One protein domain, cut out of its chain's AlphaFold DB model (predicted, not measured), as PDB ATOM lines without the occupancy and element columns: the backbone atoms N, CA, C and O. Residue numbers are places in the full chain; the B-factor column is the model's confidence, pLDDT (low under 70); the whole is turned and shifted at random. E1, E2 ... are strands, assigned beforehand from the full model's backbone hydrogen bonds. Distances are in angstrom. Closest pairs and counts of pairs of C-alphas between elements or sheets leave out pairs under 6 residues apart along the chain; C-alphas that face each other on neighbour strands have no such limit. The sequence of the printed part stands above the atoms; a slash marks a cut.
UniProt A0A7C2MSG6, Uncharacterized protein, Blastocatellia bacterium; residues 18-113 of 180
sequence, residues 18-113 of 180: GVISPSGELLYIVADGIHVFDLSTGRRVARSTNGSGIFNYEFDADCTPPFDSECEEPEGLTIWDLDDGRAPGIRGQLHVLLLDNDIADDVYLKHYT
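AT A GLANCE: This is residues 18 to 113 of the 180 residues of an uncharacterized protein of Blastocatellia bacterium (UniProt A0A7C2MSG6). Two small antiparallel sheets meet roughly as a T: the three-strand sheet E5 E6 E7 stands with its edge strand E5 toward one face of the four-strand sheet E1 E2 E3 E4, near E1 and E2. Of two long loops, residues 48 to 71 lead from E4 to E5 and reach out, around Pro 66, past the end of E5 where residue 72 lies, and residues 80 to 93, between E5 and E6, swing out toward the E7 side of the three-strand sheet. The printed part has 96 residues, with seven named strands and no named helix; it is all strand, though only 41 residues are in named elements. It is only just compact, close to loose, with a radius of gyration of the C-alphas of 14.6 A and spans of 45 by 36 by 21 A.

IN THESE COORDINATES: E1, residues 18 to 20, begins at C-alpha 18 (-12.682, -2.050, -26.593). E2 is residues 26 to 31, E3 residues 33 to 38, 16.8 A long, and E4 residues 44 to 47. E5, residues 72 to 79, spans 21.0 A and bends by 52 degrees at residue 76. E6, residues 94 to 100, spans 19.2 A; E7, residues 106 to 112, ends at C-alpha 112 (0.813, 3.235, -22.229).

HOW THE PARTS SIT: E1 to E4 form a meander, each strand the antiparallel neighbour of the one before, with N 19 and O 28 at 2.9 A, N 29 and O 35 at 2.8 A, and N 36 and O 46 at 2.8 A. E5 to E7 form another, strongly twisted, with N 73 and O 99 at 2.7 A and N 98 and O 108 at 2.9 A. The closest C-alphas of E2 and E5, Val 30 and Gly 76, are 6.1 A apart. E4 and E7 are apart.

THE WHOLE: The C-alphas of Ser 23 and Pro 66 are farthest apart, 45.7 A. The printed part has no cut. The links E4 to E5 and E5 to E6 are long. Residues 65 to 70 have pLDDT under 70.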
ATOM      1  N   GLY A  18     -12.690  -2.217 -28.031       96.50
ATOM      2  CA  GLY A  18     -12.682  -2.050 -26.593       96.50
ATOM      3  C   GLY A  18     -12.287  -3.321 -25.861       96.50
ATOM      4  O   GLY A  18     -12.343  -4.421 -26.410       96.50
ATOM      5  N   VAL A  19     -11.892  -3.158 -24.603       97.94
ATOM      6  CA  VAL A  19     -11.540  -4.260 -23.709       97.94
ATOM      7  C   VAL A  19     -12.084  -3.982 -22.318       97.94
ATOM      8  O   VAL A  19     -12.127  -2.840 -21.860       97.94
ATOM      9  N   ILE A  20     -12.492  -5.041 -21.631       97.81
ATOM     10  CA  ILE A  20     -12.856  -4.970 -20.219       97.81
ATOM     11  C   ILE A  20     -11.589  -5.196 -19.387       97.81
ATOM     12  O   ILE A  20     -10.766  -6.050 -19.723       97.81
ATOM     13  N   SER A  21     -11.418  -4.426 -18.310       95.81
ATOM     14  CA  SER A  21     -10.300  -4.595 -17.382       95.81
ATOM     15  C   SER A  21     -10.264  -6.010 -16.796       95.81
ATOM     16  O   SER A  21     -11.312  -6.635 -16.633       95.81
ATOM     17  N   PRO A  22      -9.091  -6.518 -16.376       93.75
ATOM     18  CA  PRO A  22      -9.007  -7.814 -15.700       93.75
ATOM     19  C   PRO A  22      -9.888  -7.931 -14.446       93.75
ATOM     20  O   PRO A  22     -10.281  -9.036 -14.084       93.75
ATOM     21  N   SER A  23     -10.215  -6.809 -13.787       93.56
ATOM     22  CA  SER A  23     -11.154  -6.785 -12.656       93.56
ATOM     23  C   SER A  23     -12.621  -6.957 -13.065       93.56
ATOM     24  O   SER A  23     -13.448  -7.267 -12.215       93.56
ATOM     25  N   GLY A  24     -12.960  -6.762 -14.342       96.38
ATOM     26  CA  GLY A  24     -14.338  -6.786 -14.834       96.38
ATOM     27  C   GLY A  24     -15.120  -5.494 -14.583       96.38
ATOM     28  O   GLY A  24     -16.320  -5.455 -14.837       96.38
ATOM     29  N   GLU A  25     -14.474  -4.447 -14.068       96.50
ATOM     30  CA  GLU A  25     -15.156  -3.246 -13.565       96.50
ATOM     31  C   GLU A  25     -15.096  -2.049 -14.517       96.50
ATOM     32  O   GLU A  25     -15.930  -1.147 -14.419       96.50
ATOM     33  N   LEU A  26     -14.114  -2.025 -15.420       97.50
ATOM     34  CA  LEU A  26     -13.876  -0.913 -16.335       97.50
ATOM     35  C   LEU A  26     -13.946  -1.389 -17.784       97.50
ATOM     36  O   LEU A  26     -13.393  -2.434 -18.122       97.50
ATOM     37  N   LEU A  27     -14.573  -0.595 -18.643       97.75
ATOM     38  CA  LEU A  27     -14.581  -0.769 -20.091       97.75
ATOM     39  C   LEU A  27     -13.731   0.324 -20.730       97.75
ATOM     40  O   LEU A  27     -14.067   1.501 -20.637       97.75
ATOM     41  N   TYR A  28     -12.656  -0.075 -21.397       97.69
ATOM     42  CA  TYR A  28     -11.833   0.800 -22.221       97.69
ATOM     43  C   TYR A  28     -12.353   0.711 -23.650       97.69
ATOM     44  O   TYR A  28     -12.527  -0.391 -24.166       97.69
ATOM     45  N   ILE A  29     -12.593   1.851 -24.287       97.62
ATOM     46  CA  ILE A  29     -13.046   1.952 -25.675       97.62
ATOM     47  C   ILE A  29     -12.067   2.844 -26.423       97.62
ATOM     48  O   ILE A  29     -11.772   3.941 -25.951       97.62
ATOM     49  N   VAL A  30     -11.597   2.387 -27.580       96.56
ATOM     50  CA  VAL A  30     -10.888   3.231 -28.545       96.56
ATOM     51  C   VAL A  30     -11.887   3.776 -29.564       96.56
ATOM     52  O   VAL A  30     -12.726   3.042 -30.095       96.56
ATOM     53  N   ALA A  31     -11.843   5.090 -29.741       94.75
ATOM     54  CA  ALA A  31     -12.756   5.904 -30.527       94.75
ATOM     55  C   ALA A  31     -12.000   7.171 -30.997       94.75
ATOM     56  O   ALA A  31     -10.858   7.085 -31.439       94.75
ATOM     57  N   ASP A  32     -12.566   8.362 -30.782       92.31
ATOM     58  CA  ASP A  32     -11.912   9.679 -30.872       92.31
ATOM     59  C   ASP A  32     -10.922   9.931 -29.706       92.31
ATOM     60  O   ASP A  32     -10.991  10.930 -28.975       92.31
ATOM     61  N   GLY A  33     -10.036   8.960 -29.486       93.69
ATOM     62  CA  GLY A  33      -9.216   8.771 -28.294       93.69
ATOM     63  C   GLY A  33      -9.661   7.556 -27.475       93.69
ATOM     64  O   GLY A  33     -10.509   6.769 -27.893       93.69
ATOM     65  N   ILE A  34      -9.097   7.397 -26.280       95.50
ATOM     66  CA  ILE A  34      -9.417   6.286 -25.380       95.50
ATOM     67  C   ILE A  34     -10.339   6.781 -24.275       95.50
ATOM     68  O   ILE A  34     -10.031   7.732 -23.558       95.50
ATOM     69  N   HIS A  35     -11.466   6.104 -24.101       96.62
ATOM     70  CA  HIS A  35     -12.443   6.392 -23.056       96.62
ATOM     71  C   HIS A  35     -12.517   5.210 -22.101       96.62
ATOM     72  O   HIS A  35     -12.552   4.063 -22.538       96.62
ATOM     73  N   VAL A  36     -12.562   5.483 -20.800       96.88
ATOM     74  CA  VAL A  36     -12.707   4.456 -19.767       96.88
ATOM     75  C   VAL A  36     -14.010   4.682 -19.030       96.88
ATOM     76  O   VAL A  36     -14.220   5.747 -18.450       96.88
ATOM     77  N   PHE A  37     -14.879   3.682 -19.043       98.12
ATOM     78  CA  PHE A  37     -16.181   3.709 -18.395       98.12
ATOM     79  C   PHE A  37     -16.217   2.744 -17.222       98.12
ATOM     80  O   PHE A  37     -15.753   1.611 -17.319       98.12
ATOM     81  N   ASP A  38     -16.834   3.177 -16.133       97.38
ATOM     82  CA  ASP A  38     -17.265   2.290 -15.070       97.38
ATOM     83  C   ASP A  38     -18.441   1.434 -15.561       97.38
ATOM     84  O   ASP A  38     -19.481   1.962 -15.958       97.38
ATOM     85  N   LEU A  39     -18.299   0.109 -15.527       96.88
ATOM     86  CA  LEU A  39     -19.329  -0.808 -16.027       96.88
ATOM     87  C   LEU A  39     -20.571  -0.888 -15.132       96.88
ATOM     88  O   LEU A  39     -21.639  -1.259 -15.614       96.88
ATOM     89  N   SER A  40     -20.458  -0.541 -13.848       96.50
ATOM     90  CA  SER A  40     -21.587  -0.594 -12.909       96.50
ATOM     91  C   SER A  40     -22.569   0.566 -13.096       96.50
ATOM     92  O   SER A  40     -23.771   0.413 -12.891       96.50
ATOM     93  N   THR A  41     -22.064   1.722 -13.522       96.31
ATOM     94  CA  THR A  41     -22.805   2.979 -13.663       96.31
ATOM     95  C   THR A  41     -22.943   3.432 -15.112       96.31
ATOM     96  O   THR A  41     -23.833   4.220 -15.413       96.31
ATOM     97  N   GLY A  42     -22.074   2.963 -16.010       97.25
ATOM     98  CA  GLY A  42     -21.967   3.445 -17.387       97.25
ATOM     99  C   GLY A  42     -21.321   4.828 -17.522       97.25
ATOM    100  O   GLY A  42     -21.332   5.384 -18.619       97.25
ATOM    101  N   ARG A  43     -20.771   5.401 -16.443       97.69
ATOM    102  CA  ARG A  43     -20.140   6.732 -16.453       97.69
ATOM    103  C   ARG A  43     -18.679   6.668 -16.873       97.69
ATOM    104  O   ARG A  43     -17.947   5.782 -16.434       97.69
ATOM    105  N   ARG A  44     -18.232   7.640 -17.668       97.69
ATOM    106  CA  ARG A  44     -16.817   7.824 -18.000       97.69
ATOM    107  C   ARG A  44     -16.052   8.246 -16.746       97.69
ATOM    108  O   ARG A  44     -16.469   9.161 -16.042       97.69
ATOM    109  N   VAL A  45     -14.951   7.556 -16.465       96.00
ATOM    110  CA  VAL A  45     -14.051   7.815 -15.329       96.00
ATOM    111  C   VAL A  45     -12.688   8.342 -15.767       96.00
ATOM    112  O   VAL A  45     -11.965   8.920 -14.957       96.00
ATOM    113  N   ALA A  46     -12.341   8.158 -17.041       94.44
ATOM    114  CA  ALA A  46     -11.186   8.783 -17.665       94.44
ATOM    115  C   ALA A  46     -11.377   8.908 -19.179       94.44
ATOM    116  O   ALA A  46     -12.049   8.095 -19.818       94.44
ATOM    117  N   ARG A  47     -10.714   9.909 -19.752       94.19
ATOM    118  CA  ARG A  47     -10.510  10.069 -21.189       94.19
ATOM    119  C   ARG A  47      -9.033  10.353 -21.419       94.19
ATOM    120  O   ARG A  47      -8.435  11.090 -20.634       94.19
ATOM    121  N   SER A  48      -8.459   9.778 -22.467       92.81
ATOM    122  CA  SER A  48      -7.112  10.136 -22.878       92.81
ATOM    123  C   SER A  48      -7.052  11.586 -23.351       92.81
ATOM    124  O   SER A  48      -8.009  12.135 -23.902       92.81
ATOM    125  N   THR A  49      -5.901  12.199 -23.149       90.75
ATOM    126  CA  THR A  49      -5.524  13.491 -23.720       90.75
ATOM    127  C   THR A  49      -4.698  13.274 -24.985       90.75
ATOM    128  O   THR A  49      -4.144  12.193 -25.164       90.75
ATOM    129  N   ASN A  50      -4.638  14.286 -25.850       86.69
ATOM    130  CA  ASN A  50      -3.834  14.279 -27.072       86.69
ATOM    131  C   ASN A  50      -2.677  15.288 -26.912       86.69
ATOM    132  O   ASN A  50      -2.929  16.473 -26.680       86.69
ATOM    133  N   GLY A  51      -1.431  14.812 -26.916       81.00
ATOM    134  CA  GLY A  51      -0.200  15.604 -26.776       81.00
ATOM    135  C   GLY A  51       0.231  16.017 -25.354       81.00
ATOM    136  O   GLY A  51       1.194  16.766 -25.201       81.00
ATOM    137  N   SER A  52      -0.447  15.597 -24.274       83.19
ATOM    138  CA  SER A  52      -0.043  15.969 -22.897       83.19
ATOM    139  C   SER A  52      -0.624  15.069 -21.802       83.19
ATOM    140  O   SER A  52      -1.545  14.308 -22.059       83.19
ATOM    141  N   GLY A  53      -0.139  15.172 -20.557       83.00
ATOM    142  CA  GLY A  53      -0.722  14.498 -19.382       83.00
ATOM    143  C   GLY A  53      -0.261  13.049 -19.151       83.00
ATOM    144  O   GLY A  53       0.526  12.498 -19.911       83.00
ATOM    145  N   ILE A  54      -0.726  12.427 -18.057       80.94
ATOM    146  CA  ILE A  54      -0.337  11.045 -17.693       80.94
ATOM    147  C   ILE A  54      -1.051  10.001 -18.552       80.94
ATOM    148  O   ILE A  54      -0.480   8.954 -18.843       80.94
ATOM    149  N   PHE A  55      -2.284  10.280 -18.974       87.25
ATOM    150  CA  PHE A  55      -3.039   9.409 -19.870       87.25
ATOM    151  C   PHE A  55      -3.071   9.999 -21.286       87.25
ATOM    152  O   PHE A  55      -4.129  10.320 -21.814       87.25
ATOM    153  N   ASN A  56      -1.883  10.194 -21.863       87.44
ATOM    154  CA  ASN A  56      -1.699  10.818 -23.170       87.44
ATOM    155  C   ASN A  56      -1.763   9.780 -24.296       87.44
ATOM    156  O   ASN A  56      -0.775   9.088 -24.526       87.44
ATOM    157  N   TYR A  57      -2.891   9.672 -24.989       89.00
ATOM    158  CA  TYR A  57      -2.982   8.940 -26.249       89.00
ATOM    159  C   TYR A  57      -2.952   9.958 -27.385       89.00
ATOM    160  O   TYR A  57      -3.973  10.549 -27.735       89.00
ATOM    161  N   GLU A  58      -1.748  10.200 -27.889       89.69
ATOM    162  CA  GLU A  58      -1.493  11.163 -28.952       89.69
ATOM    163  C   GLU A  58      -1.726  10.534 -30.320       89.69
ATOM    164  O   GLU A  58      -1.207   9.441 -30.591       89.69
ATOM    165  N   PHE A  59      -2.531  11.216 -31.132       89.75
ATOM    166  CA  PHE A  59      -2.762  10.875 -32.528       89.75
ATOM    167  C   PHE A  59      -3.177  12.104 -33.349       89.75
ATOM    168  O   PHE A  59      -3.813  13.005 -32.791       89.75
ATOM    169  N   ASP A  60      -2.859  12.142 -34.640       88.12
ATOM    170  CA  ASP A  60      -3.360  13.162 -35.568       88.12
ATOM    171  C   ASP A  60      -4.519  12.618 -36.411       88.12
ATOM    172  O   ASP A  60      -4.370  11.659 -37.146       88.12
ATOM    173  N   ALA A  61      -5.707  13.202 -36.272       84.56
ATOM    174  CA  ALA A  61      -6.890  12.767 -37.019       84.56
ATOM    175  C   ALA A  61      -7.187  13.665 -38.231       84.56
ATOM    176  O   ALA A  61      -8.250  13.526 -38.848       84.56
ATOM    177  N   ASP A  62      -6.343  14.667 -38.496       80.19
ATOM    178  CA  ASP A  62      -6.620  15.700 -39.483       80.19
ATOM    179  C   ASP A  62      -6.265  15.247 -40.905       80.19
ATOM    180  O   ASP A  62      -5.185  15.482 -41.435       80.19
ATOM    181  N   CYS A  63      -7.249  14.653 -41.571       74.31
ATOM    182  CA  CYS A  63      -7.166  14.257 -42.973       74.31
ATOM    183  C   CYS A  63      -7.475  15.401 -43.953       74.31
ATOM    184  O   CYS A  63      -8.296  15.239 -44.865       74.31
ATOM    185  N   THR A  64      -6.887  16.586 -43.764       70.38
ATOM    186  CA  THR A  64      -7.161  17.730 -44.646       70.38
ATOM    187  C   THR A  64      -6.268  17.713 -45.905       70.38
ATOM    188  O   THR A  64      -5.047  17.818 -45.794       70.38
ATOM    189  N   PRO A  65      -6.840  17.674 -47.130       66.38
ATOM    190  CA  PRO A  65      -6.069  17.697 -48.380       66.38
ATOM    191  C   PRO A  65      -5.245  18.990 -48.555       66.38
ATOM    192  O   PRO A  65      -5.662  20.046 -48.066       66.38
ATOM    193  N   PRO A  66      -4.147  18.990 -49.346       59.41
ATOM    194  CA  PRO A  66      -3.757  17.974 -50.334       59.41
ATOM    195  C   PRO A  66      -2.577  17.079 -49.910       59.41
ATOM    196  O   PRO A  66      -1.954  16.462 -50.774       59.41
ATOM    197  N   PHE A  67      -2.206  17.094 -48.628       55.16
ATOM    198  CA  PHE A  67      -1.068  16.343 -48.098       55.16
ATOM    199  C   PHE A  67      -1.554  15.450 -46.963       55.16
ATOM    200  O   PHE A  67      -1.470  15.788 -45.790       55.16
ATOM    201  N   ASP A  68      -2.107  14.323 -47.384       59.47
ATOM    202  CA  ASP A  68      -2.842  13.318 -46.619       59.47
ATOM    203  C   ASP A  68      -1.898  12.438 -45.761       59.47
ATOM    204  O   ASP A  68      -2.104  11.236 -45.651       59.47
ATOM    205  N   SER A  69      -0.800  12.996 -45.237       60.59
ATOM    206  CA  SER A  69       0.320  12.211 -44.686       60.59
ATOM    207  C   SER A  69       0.249  11.913 -43.188       60.59
ATOM    208  O   SER A  69       1.211  11.383 -42.654       60.59
ATOM    209  N   GLU A  70      -0.809  12.336 -42.495       69.56
ATOM    210  CA  GLU A  70      -0.911  12.230 -41.028       69.56
ATOM    211  C   GLU A  70      -2.338  11.821 -40.611       69.56
ATOM    212  O   GLU A  70      -2.903  12.327 -39.646       69.56
ATOM    213  N   CYS A  71      -2.962  10.929 -41.386       83.62
ATOM    214  CA  CYS A  71      -4.290  10.388 -41.100       83.62
ATOM    215  C   CYS A  71      -4.195   9.232 -40.099       83.62
ATOM    216  O   CYS A  71      -4.385   8.066 -40.447       83.62
ATOM    217  N   GLU A  72      -3.912   9.542 -38.840       90.75
ATOM    218  CA  GLU A  72      -3.818   8.532 -37.800       90.75
ATOM    219  C   GLU A  72      -5.206   8.136 -37.254       90.75
ATOM    220  O   GLU A  72      -5.991   8.931 -36.726       90.75
ATOM    221  N   GLU A  73      -5.498   6.842 -37.323       89.62
ATOM    222  CA  GLU A  73      -6.727   6.213 -36.868       89.62
ATOM    223  C   GLU A  73      -6.441   5.253 -35.699       89.62
ATOM    224  O   GLU A  73      -5.636   4.321 -35.805       89.62
ATOM    225  N   PRO A  74      -7.085   5.451 -34.538       91.56
ATOM    226  CA  PRO A  74      -6.952   4.541 -33.404       91.56
ATOM    227  C   PRO A  74      -7.607   3.179 -33.668       91.56
ATOM    228  O   PRO A  74      -8.816   3.115 -33.855       91.56
ATOM    229  N   GLU A  75      -6.857   2.074 -33.590       92.56
ATOM    230  CA  GLU A  75      -7.308   0.735 -34.004       92.56
ATOM    231  C   GLU A  75      -7.216  -0.304 -32.873       92.56
ATOM    232  O   GLU A  75      -6.159  -0.829 -32.531       92.56
ATOM    233  N   GLY A  76      -8.349  -0.658 -32.267       94.94
ATOM    234  CA  GLY A  76      -8.388  -1.637 -31.175       94.94
ATOM    235  C   GLY A  76      -7.502  -1.306 -29.952       94.94
ATOM    236  O   GLY A  76      -6.732  -0.351 -29.901       94.94
ATOM    237  N   LEU A  77      -7.634  -2.100 -28.890       96.69
ATOM    238  CA  LEU A  77      -6.753  -2.016 -27.721       96.69
ATOM    239  C   LEU A  77      -6.770  -3.331 -26.942       96.69
ATOM    240  O   LEU A  77      -7.710  -4.120 -27.042       96.69
ATOM    241  N   THR A  78      -5.756  -3.541 -26.110       96.69
ATOM    242  CA  THR A  78      -5.738  -4.621 -25.123       96.69
ATOM    243  C   THR A  78      -5.081  -4.175 -23.822       96.69
ATOM    244  O   THR A  78      -4.207  -3.304 -23.811       96.69
ATOM    245  N   ILE A  79      -5.492  -4.796 -22.716       95.38
ATOM    246  CA  ILE A  79      -4.812  -4.663 -21.431       95.38
ATOM    247  C   ILE A  79      -3.923  -5.882 -21.245       95.38
ATOM    248  O   ILE A  79      -4.396  -7.005 -21.065       95.38
ATOM    249  N   TRP A  80      -2.620  -5.640 -21.256       94.81
ATOM    250  CA  TRP A  80      -1.606  -6.651 -21.038       94.81
ATOM    251  C   TRP A  80      -0.489  -6.029 -20.205       94.81
ATOM    252  O   TRP A  80       0.302  -5.232 -20.685       94.81
ATOM    253  N   ASP A  81      -0.441  -6.348 -18.913       94.38
ATOM    254  CA  ASP A  81       0.566  -5.762 -18.023       94.38
ATOM    255  C   ASP A  81       1.959  -6.331 -18.319       94.38
ATOM    256  O   ASP A  81       2.196  -7.530 -18.146       94.38
ATOM    257  N   LEU A  82       2.867  -5.477 -18.792       95.31
ATOM    258  CA  LEU A  82       4.245  -5.811 -19.166       95.31
ATOM    259  C   LEU A  82       5.285  -5.070 -18.308       95.31
ATOM    260  O   LEU A  82       6.482  -5.093 -18.609       95.31
ATOM    261  N   ASP A  83       4.863  -4.433 -17.209       91.69
ATOM    262  CA  ASP A  83       5.769  -3.730 -16.290       91.69
ATOM    263  C   ASP A  83       6.711  -4.674 -15.511       91.69
ATOM    264  O   ASP A  83       7.679  -4.208 -14.904       91.69
ATOM    265  N   ASP A  84       6.452  -5.986 -15.528       91.06
ATOM    266  CA  ASP A  84       7.256  -7.025 -14.866       91.06
ATOM    267  C   ASP A  84       8.554  -7.383 -15.607       91.06
ATOM    268  O   ASP A  84       9.414  -8.079 -15.070       91.06
ATOM    269  N   GLY A  85       8.725  -6.888 -16.831       91.62
ATOM    270  CA  GLY A  85       9.930  -7.125 -17.606       91.62
ATOM    271  C   GLY A  85       9.888  -8.309 -18.560       91.62
ATOM    272  O   GLY A  85      10.858  -8.481 -19.297       91.62
ATOM    273  N   ARG A  86       8.801  -9.092 -18.598       95.06
ATOM    274  CA  ARG A  86       8.745 -10.338 -19.387       95.06
ATOM    275  C   ARG A  86       8.851 -10.135 -20.898       95.06
ATOM    276  O   ARG A  86       9.286 -11.043 -21.598       95.06
ATOM    277  N   ALA A  87       8.477  -8.955 -21.390       95.56
ATOM    278  CA  ALA A  87       8.685  -8.533 -22.770       95.56
ATOM    279  C   ALA A  87       9.892  -7.574 -22.838       95.56
ATOM    280  O   ALA A  87       9.822  -6.460 -22.306       95.56
ATOM    281  N   PRO A  88      11.028  -7.970 -23.439       94.62
ATOM    282  CA  PRO A  88      12.171  -7.078 -23.608       94.62
ATOM    283  C   PRO A  88      11.793  -5.839 -24.431       94.62
ATOM    284  O   PRO A  88      11.160  -5.958 -25.472       94.62
ATOM    285  N   GLY A  89      12.170  -4.649 -23.959       92.62
ATOM    286  CA  GLY A  89      11.913  -3.385 -24.664       92.62
ATOM    287  C   GLY A  89      10.475  -2.851 -24.592       92.62
ATOM    288  O   GLY A  89      10.264  -1.699 -24.946       92.62
ATOM    289  N   ILE A  90       9.512  -3.624 -24.074       93.81
ATOM    290  CA  ILE A  90       8.097  -3.227 -23.988       93.81
ATOM    291  C   ILE A  90       7.671  -3.114 -22.520       93.81
ATOM    292  O   ILE A  90       7.994  -3.971 -21.695       93.81
ATOM    293  N   ARG A  91       6.962  -2.036 -22.172       93.06
ATOM    294  CA  ARG A  91       6.459  -1.737 -20.818       93.06
ATOM    295  C   ARG A  91       5.058  -1.127 -20.898       93.06
ATOM    296  O   ARG A  91       4.606  -0.787 -21.986       93.06
ATOM    297  N   GLY A  92       4.391  -0.953 -19.759       92.88
ATOM    298  CA  GLY A  92       3.025  -0.439 -19.692       92.88
ATOM    299  C   GLY A  92       1.975  -1.534 -19.521       92.88
ATOM    300  O   GLY A  92       2.289  -2.721 -19.500       92.88
ATOM    301  N   GLN A  93       0.727  -1.105 -19.346       94.25
ATOM    302  CA  GLN A  93      -0.429  -1.980 -19.103       94.25
ATOM    303  C   GLN A  93      -1.431  -1.973 -20.249       94.25
ATOM    304  O   GLN A  93      -2.185  -2.928 -20.407       94.25
ATOM    305  N   LEU A  94      -1.475  -0.879 -21.003       95.06
ATOM    306  CA  LEU A  94      -2.417  -0.666 -22.088       95.06
ATOM    307  C   LEU A  94      -1.631  -0.606 -23.392       95.06
ATOM    308  O   LEU A  94      -0.647   0.132 -23.492       95.06
ATOM    309  N   HIS A  95      -2.069  -1.367 -24.385       96.00
ATOM    310  CA  HIS A  95      -1.483  -1.351 -25.717       96.00
ATOM    311  C   HIS A  95      -2.567  -1.126 -26.752       96.00
ATOM    312  O   HIS A  95      -3.652  -1.700 -26.651       96.00
ATOM    313  N   VAL A  96      -2.275  -0.263 -27.710       95.75
ATOM    314  CA  VAL A  96      -3.258   0.308 -28.630       95.75
ATOM    315  C   VAL A  96      -2.635   0.268 -30.013       95.75
ATOM    316  O   VAL A  96      -1.466   0.650 -30.135       95.75
ATOM    317  N   LEU A  97      -3.360  -0.224 -31.020       95.81
ATOM    318  CA  LEU A  97      -2.874  -0.073 -32.387       95.81
ATOM    319  C   LEU A  97      -3.266   1.313 -32.886       95.81
ATOM    320  O   LEU A  97      -4.262   1.900 -32.464       95.81
ATOM    321  N   LEU A  98      -2.432   1.850 -33.750       94.38
ATOM    322  CA  LEU A  98      -2.718   3.043 -34.511       94.38
ATOM    323  C   LEU A  98      -2.398   2.703 -35.960       94.38
ATOM    324  O   LEU A  98      -1.308   2.196 -36.233       94.38
ATOM    325  N   LEU A  99      -3.352   2.946 -36.841       92.75
ATOM    326  CA  LEU A  99      -3.138   2.947 -38.275       92.75
ATOM    327  C   LEU A  99      -2.778   4.371 -38.683       92.75
ATOM    328  O   LEU A  99      -3.502   5.288 -38.332       92.75
ATOM    329  N   ASP A 100      -1.679   4.560 -39.389       90.25
ATOM    330  CA  ASP A 100      -1.397   5.805 -40.096       90.25
ATOM    331  C   ASP A 100      -1.777   5.578 -41.555       90.25
ATOM    332  O   ASP A 100      -1.143   4.790 -42.255       90.25
ATOM    333  N   ASN A 101      -2.923   6.131 -41.939       84.19
ATOM    334  CA  ASN A 101      -3.608   5.856 -43.193       84.19
ATOM    335  C   ASN A 101      -3.219   6.901 -44.245       84.19
ATOM    336  O   ASN A 101      -4.027   7.761 -44.605       84.19
ATOM    337  N   ASP A 102      -1.967   6.849 -44.697       81.50
ATOM    338  CA  ASP A 102      -1.422   7.750 -45.710       81.50
ATOM    339  C   ASP A 102      -1.197   7.052 -47.075       81.50
ATOM    340  O   ASP A 102      -1.920   6.140 -47.473       81.50
ATOM    341  N   ILE A 103      -0.232   7.508 -47.883       76.50
ATOM    342  CA  ILE A 103       0.086   6.878 -49.180       76.50
ATOM    343  C   ILE A 103       0.713   5.478 -48.992       76.50
ATOM    344  O   ILE A 103       0.687   4.661 -49.922       76.50
ATOM    345  N   ALA A 104       1.298   5.203 -47.826       81.38
ATOM    346  CA  ALA A 104       1.920   3.946 -47.457       81.38
ATOM    347  C   ALA A 104       1.589   3.578 -46.000       81.38
ATOM    348  O   ALA A 104       2.397   3.809 -45.111       81.38
ATOM    349  N   ASP A 105       0.449   2.909 -45.810       86.50
ATOM    350  CA  ASP A 105      -0.069   2.544 -44.490       86.50
ATOM    351  C   ASP A 105       0.978   1.947 -43.537       86.50
ATOM    352  O   ASP A 105       1.552   0.876 -43.790       86.50
ATOM    353  N   ASP A 106       1.129   2.589 -42.380       91.81
ATOM    354  CA  ASP A 106       1.928   2.099 -41.266       91.81
ATOM    355  C   ASP A 106       1.029   1.672 -40.100       91.81
ATOM    356  O   ASP A 106      -0.014   2.258 -39.810       91.81
ATOM    357  N   VAL A 107       1.443   0.622 -39.387       93.19
ATOM    358  CA  VAL A 107       0.762   0.171 -38.166       93.19
ATOM    359  C   VAL A 107       1.706   0.293 -36.985       93.19
ATOM    360  O   VAL A 107       2.734  -0.385 -36.903       93.19
ATOM    361  N   TYR A 108       1.300   1.094 -36.009       94.06
ATOM    362  CA  TYR A 108       2.024   1.288 -34.765       94.06
ATOM    363  C   TYR A 108       1.350   0.528 -33.628       94.06
ATOM    364  O   TYR A 108       0.132   0.541 -33.481       94.06
ATOM    365  N   LEU A 109       2.153  -0.087 -32.759       94.50
ATOM    366  CA  LEU A 109       1.696  -0.590 -31.466       94.50
ATOM    367  C   LEU A 109       2.190   0.361 -30.375       94.50
ATOM    368  O   LEU A 109       3.350   0.303 -29.964       94.50
ATOM    369  N   LYS A 110       1.315   1.253 -29.906       93.50
ATOM    370  CA  LYS A 110       1.640   2.225 -28.856       93.50
ATOM    371  C   LYS A 110       1.437   1.589 -27.475       93.50
ATOM    372  O   LYS A 110       0.480   0.843 -27.248       93.50
ATOM    373  N   HIS A 111       2.336   1.879 -26.532       92.94
ATOM    374  CA  HIS A 111       2.309   1.316 -25.179       92.94
ATOM    375  C   HIS A 111       2.158   2.408 -24.119       92.94
ATOM    376  O   HIS A 111       2.945   3.351 -24.067       92.94
ATOM    377  N   TYR A 112       1.182   2.242 -23.231       90.88
ATOM    378  CA  TYR A 112       0.813   3.235 -22.229       90.88
ATOM    379  C   TYR A 112       0.809   2.655 -20.825       90.88
ATOM    380  O   TYR A 112       0.539   1.473 -20.589       90.88
ATOM    381  N   THR A 113       1.070   3.529 -19.859       89.31
ATOM    382  CA  THR A 113       1.009   3.202 -18.441       89.31
ATOM    383  C   THR A 113       0.074   4.167 -17.729       89.31
ATOM    384  O   THR A 113       0.196   5.378 -17.875       89.31
TER     385      THR A 113